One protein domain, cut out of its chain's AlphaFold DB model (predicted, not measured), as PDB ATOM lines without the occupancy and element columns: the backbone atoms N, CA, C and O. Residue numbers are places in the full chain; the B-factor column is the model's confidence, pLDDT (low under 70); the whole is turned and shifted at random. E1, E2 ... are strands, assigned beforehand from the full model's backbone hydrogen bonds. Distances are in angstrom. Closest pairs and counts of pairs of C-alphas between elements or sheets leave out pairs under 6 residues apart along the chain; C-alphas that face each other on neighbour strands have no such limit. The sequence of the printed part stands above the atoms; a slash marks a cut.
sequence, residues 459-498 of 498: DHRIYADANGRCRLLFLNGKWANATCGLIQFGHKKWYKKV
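What this domain is: This is residues 459 to 498 of the 498 residues of an uncharacterized protein of Caenorhabditis japonica (UniProt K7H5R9). Two small sheets join nearly end to end: a three-stranded meander, E1 E2 E3, each strand the antiparallel neighbour of the one before, and a two-stranded hairpin, E4 and E5, that reaches away from it. The tip of that hairpin, residues 488 to 493, sticks out free. The 40 printed residues hold five named strands, E1 to E5 along the chain, and no named helix: all strand. The whole is only just compact, close to loose, with a radius of gyration of the C-alphas of 10.7 A, and elongated, spanning 34 by 19 by 15 A.

How they stand to each other: Start at E1, residues 461 to 464, an edge strand; E2, residues 470 to 475, forms a hairpin with it, antiparallel at 169 degrees, with N 463 and O 472 2.9 A apart, within hydrogen-bond range. E3, residues 478 to 480, the other edge strand, forms a hairpin with E2 at 153 degrees, where N 475 and O 478 are 2.9 A apart. Next come E4, residues 484 to 489, and E5, residues 492 to 497, a hairpin at 151 degrees; look for N 487 and O 494, 2.8 A apart. Between the sheets, the closest C-alphas of E2 and E4 are those of Cys 470 and Cys 484, 5.8 A apart. E3 and E4 are apart.

Where its parts are: Find C-alpha 461 at (152.978, -28.859, 198.964), where E1 begins. E2 is 13.7 A long, E4 15.5 A and E5 16.6 A, ending at C-alpha 497, (153.319, -40.457, 201.934).

The domain as a whole: The C-alphas farthest apart, those of Gly 477 and Gly 490, are 33.7 A apart. The printed part has no cut, and its four links are tight. Confidence is under 70 at residues 459 to 460, 466, 471 and 498.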
ATOM      1  N   ASP A 459     158.845 -25.152 202.127       66.12
ATOM      2  CA  ASP A 459     157.431 -25.311 201.807       66.12
ATOM      3  C   ASP A 459     157.192 -26.682 201.152       66.12
ATOM      4  O   ASP A 459     157.652 -26.965 200.043       66.12
ATOM      5  N   HIS A 460     156.454 -27.546 201.847       69.56
ATOM      6  CA  HIS A 460     156.007 -28.832 201.325       69.56
ATOM      7  C   HIS A 460     154.563 -28.713 200.852       69.56
ATOM      8  O   HIS A 460     153.670 -28.410 201.644       69.56
ATOM      9  N   ARG A 461     154.322 -28.949 199.558       75.81
ATOM     10  CA  ARG A 461     152.978 -28.859 198.964       75.81
ATOM     11  C   ARG A 461     152.598 -30.171 198.294       75.81
ATOM     12  O   ARG A 461     153.373 -30.724 197.516       75.81
ATOM     13  N   ILE A 462     151.399 -30.655 198.614       81.06
ATOM     14  CA  ILE A 462     150.827 -31.892 198.076       81.06
ATOM     15  C   ILE A 462     149.680 -31.516 197.138       81.06
ATOM     16  O   ILE A 462     148.757 -30.815 197.549       81.06
ATOM     17  N   TYR A 463     149.722 -31.997 195.896       77.12
ATOM     18  CA  TYR A 463     148.678 -31.759 194.902       77.12
ATOM     19  C   TYR A 463     147.958 -33.069 194.559       77.12
ATOM     20  O   TYR A 463     148.567 -34.026 194.067       77.12
ATOM     21  N   ALA A 464     146.650 -33.098 194.823       78.31
ATOM     22  CA  ALA A 464     145.744 -34.164 194.410       78.31
ATOM     23  C   ALA A 464     145.166 -33.888 193.015       78.31
ATOM     24  O   ALA A 464     144.883 -32.739 192.670       78.31
ATOM     25  N   ASP A 465     144.985 -34.943 192.220       75.81
ATOM     26  CA  ASP A 465     144.199 -34.886 190.990       75.81
ATOM     27  C   ASP A 465     142.686 -34.838 191.289       75.81
ATOM     28  O   ASP A 465     142.245 -34.972 192.432       75.81
ATOM     29  N   ALA A 466     141.869 -34.660 190.247       69.88
ATOM     30  CA  ALA A 466     140.410 -34.593 190.370       69.88
ATOM     31  C   ALA A 466     139.761 -35.882 190.928       69.88
ATOM     32  O   ALA A 466     138.592 -35.855 191.301       69.88
ATOM     33  N   ASN A 467     140.508 -36.990 191.013       73.94
ATOM     34  CA  ASN A 467     140.068 -38.263 191.585       73.94
ATOM     35  C   ASN A 467     140.584 -38.463 193.025       73.94
ATOM     36  O   ASN A 467     140.511 -39.570 193.558       73.94
ATOM     37  N   GLY A 468     141.159 -37.424 193.643       71.44
ATOM     38  CA  GLY A 468     141.730 -37.482 194.990       71.44
ATOM     39  C   GLY A 468     143.077 -38.207 195.081       71.44
ATOM     40  O   GLY A 468     143.557 -38.446 196.188       71.44
ATOM     41  N   ARG A 469     143.715 -38.561 193.956       72.88
ATOM     42  CA  ARG A 469     145.035 -39.209 193.970       72.88
ATOM     43  C   ARG A 469     146.120 -38.140 194.002       72.88
ATOM     44  O   ARG A 469     146.239 -37.349 193.067       72.88
ATOM     45  N   CYS A 470     146.934 -38.113 195.054       74.94
ATOM     46  CA  CYS A 470     148.139 -37.285 195.079       74.94
ATOM     47  C   CYS A 470     149.099 -37.741 193.972       74.94
ATOM     48  O   CYS A 470     149.383 -38.933 193.865       74.94
ATOM     49  N   ARG A 471     149.567 -36.802 193.139       67.69
ATOM     50  CA  ARG A 471     150.502 -37.092 192.031       67.69
ATOM     51  C   ARG A 471     151.742 -36.213 192.020       67.69
ATOM     52  O   ARG A 471     152.794 -36.670 191.593       67.69
ATOM     53  N   LEU A 472     151.623 -34.956 192.445       72.31
ATOM     54  CA  LEU A 472     152.759 -34.041 192.511       72.31
ATOM     55  C   LEU A 472     153.006 -33.634 193.959       72.31
ATOM     56  O   LEU A 472     152.121 -33.111 194.642       72.31
ATOM     57  N   LEU A 473     154.238 -33.861 194.394       79.88
ATOM     58  CA  LEU A 473     154.762 -33.448 195.680       79.88
ATOM     59  C   LEU A 473     155.894 -32.449 195.417       79.88
ATOM     60  O   LEU A 473     156.849 -32.768 194.707       79.88
ATOM     61  N   PHE A 474     155.785 -31.239 195.961       77.88
ATOM     62  CA  PHE A 474     156.863 -30.255 195.912       77.88
ATOM     63  C   PHE A 474     157.641 -30.320 197.226       77.88
ATOM     64  O   PHE A 474     157.086 -30.027 198.288       77.88
ATOM     65  N   LEU A 475     158.905 -30.748 197.163       79.62
ATOM     66  CA  LEU A 475     159.803 -30.894 198.309       79.62
ATOM     67  C   LEU A 475     161.119 -30.164 198.029       79.62
ATOM     68  O   LEU A 475     161.817 -30.510 197.080       79.62
ATOM     69  N   ASN A 476     161.505 -29.212 198.884       79.31
ATOM     70  CA  ASN A 476     162.818 -28.546 198.827       79.31
ATOM     71  C   ASN A 476     163.161 -27.991 197.426       79.31
ATOM     72  O   ASN A 476     164.239 -28.257 196.897       79.31
ATOM     73  N   GLY A 477     162.212 -27.299 196.786       81.81
ATOM     74  CA  GLY A 477     162.390 -26.751 195.436       81.81
ATOM     75  C   GLY A 477     162.266 -27.764 194.287       81.81
ATOM     76  O   GLY A 477     162.349 -27.373 193.125       81.81
ATOM     77  N   LYS A 478     162.068 -29.059 194.573       77.81
ATOM     78  CA  LYS A 478     162.027 -30.133 193.569       77.81
ATOM     79  C   LYS A 478     160.649 -30.785 193.494       77.81
ATOM     80  O   LYS A 478     160.019 -31.079 194.510       77.81
ATOM     81  N   TRP A 479     160.206 -31.055 192.270       81.19
ATOM     82  CA  TRP A 479     159.021 -31.863 192.004       81.19
ATOM     83  C   TRP A 479     159.371 -33.348 192.078       81.19
ATOM     84  O   TRP A 479     160.316 -33.800 191.432       81.19
ATOM     85  N   ALA A 480     158.588 -34.106 192.839       79.38
ATOM     86  CA  ALA A 480     158.662 -35.556 192.905       79.38
ATOM     87  C   ALA A 480     157.274 -36.163 192.667       79.38
ATOM     88  O   ALA A 480     156.259 -35.639 193.135       79.38
ATOM     89  N   ASN A 481     157.242 -37.289 191.957       77.69
ATOM     90  CA  ASN A 481     156.061 -38.139 191.875       77.69
ATOM     91  C   ASN A 481     156.070 -39.067 193.098       77.69
ATOM     92  O   ASN A 481     157.082 -39.717 193.366       77.69
ATOM     93  N   ALA A 482     154.989 -39.081 193.873       79.38
ATOM     94  CA  ALA A 482     154.908 -39.840 195.116       79.38
ATOM     95  C   ALA A 482     153.500 -40.399 195.309       79.38
ATOM     96  O   ALA A 482     152.515 -39.661 195.262       79.38
ATOM     97  N   THR A 483     153.411 -41.696 195.592       76.69
ATOM     98  CA  THR A 483     152.179 -42.336 196.045       76.69
ATOM     99  C   THR A 483     151.873 -41.908 197.477       76.69
ATOM    100  O   THR A 483     152.633 -42.195 198.401       76.69
ATOM    101  N   CYS A 484     150.750 -41.219 197.682       79.81
ATOM    102  CA  CYS A 484     150.218 -40.969 199.020       79.81
ATOM    103  C   CYS A 484     149.014 -41.873 199.279       79.81
ATOM    104  O   CYS A 484     148.119 -41.988 198.442       79.81
ATOM    105  N   GLY A 485     148.989 -42.482 200.459       85.00
ATOM    106  CA  GLY A 485     147.860 -43.238 200.972       85.00
ATOM    107  C   GLY A 485     146.882 -42.297 201.664       85.00
ATOM    108  O   GLY A 485     147.282 -41.430 202.450       85.00
ATOM    109  N   LEU A 486     145.594 -42.479 201.380       83.44
ATOM    110  CA  LEU A 486     144.526 -41.874 202.163       83.44
ATOM    111  C   LEU A 486     144.412 -42.642 203.485       83.44
ATOM    112  O   LEU A 486     144.072 -43.821 203.485       83.44
ATOM    113  N   ILE A 487     144.666 -41.970 204.605       81.81
ATOM    114  CA  ILE A 487     144.425 -42.502 205.946       81.81
ATOM    115  C   ILE A 487     143.205 -41.782 206.518       81.81
ATOM    116  O   ILE A 487     143.218 -40.566 206.720       81.81
ATOM    117  N   GLN A 488     142.134 -42.527 206.769       88.62
ATOM    118  CA  GLN A 488     140.907 -41.987 207.342       88.62
ATOM    119  C   GLN A 488     140.813 -42.359 208.826       88.62
ATOM    120  O   GLN A 488     140.759 -43.534 209.174       88.62
ATOM    121  N   PHE A 489     140.763 -41.346 209.692       79.38
ATOM    122  CA  PHE A 489     140.522 -41.493 211.127       79.38
ATOM    123  C   PHE A 489     139.165 -40.859 211.460       79.38
ATOM    124  O   PHE A 489     139.030 -39.635 211.554       79.38
ATOM    125  N   GLY A 490     138.135 -41.704 211.576       91.88
ATOM    126  CA  GLY A 490     136.743 -41.274 211.730       91.88
ATOM    127  C   GLY A 490     136.278 -40.419 210.545       91.88
ATOM    128  O   GLY A 490     136.410 -40.810 209.384       91.88
ATOM    129  N   HIS A 491     135.766 -39.220 210.832       88.50
ATOM    130  CA  HIS A 491     135.353 -38.251 209.809       88.50
ATOM    131  C   HIS A 491     136.517 -37.436 209.209       88.50
ATOM    132  O   HIS A 491     136.304 -36.684 208.257       88.50
ATOM    133  N   LYS A 492     137.746 -37.555 209.736       79.88
ATOM    134  CA  LYS A 492     138.912 -36.792 209.257       79.88
ATOM    135  C   LYS A 492     139.734 -37.619 208.267       79.88
ATOM    136  O   LYS A 492     140.168 -38.730 208.570       79.88
ATOM    137  N   LYS A 493     139.966 -37.049 207.085       86.75
ATOM    138  CA  LYS A 493     140.791 -37.627 206.017       86.75
ATOM    139  C   LYS A 493     142.168 -36.972 206.015       86.75
ATOM    140  O   LYS A 493     142.268 -35.751 205.937       86.75
ATOM    141  N   TRP A 494     143.208 -37.792 206.067       82.44
ATOM    142  CA  TRP A 494     144.609 -37.386 206.042       82.44
ATOM    143  C   TRP A 494     145.297 -38.048 204.848       82.44
ATOM    144  O   TRP A 494     144.978 -39.183 204.499       82.44
ATOM    145  N   TYR A 495     146.264 -37.371 204.234       79.31
ATOM    146  CA  TYR A 495     147.110 -37.967 203.201       79.31
ATOM    147  C   TYR A 495     148.512 -38.140 203.772       79.31
ATOM    148  O   TYR A 495     149.141 -37.161 204.175       79.31
ATOM    149  N   LYS A 496     149.001 -39.381 203.815       80.56
ATOM    150  CA  LYS A 496     150.372 -39.696 204.231       80.56
ATOM    151  C   LYS A 496     151.140 -40.213 203.021       80.56
ATOM    152  O   LYS A 496     150.601 -40.982 202.228       80.56
ATOM    153  N   LYS A 497     152.400 -39.806 202.874       71.12
ATOM    154  CA  LYS A 497     153.319 -40.457 201.934       71.12
ATOM    155  C   LYS A 497     153.452 -41.935 202.331       71.12
ATOM    156  O   LYS A 497     153.681 -42.208 203.512       71.12
ATOM    157  N   VAL A 498     153.265 -42.836 201.366       60.56
ATOM    158  CA  VAL A 498     153.596 -44.267 201.491       60.56
ATOM    159  C   VAL A 498     155.057 -44.443 201.093       60.56
ATOM    160  O   VAL A 498     155.455 -43.796 200.095       60.56
TER     161      VAL A 498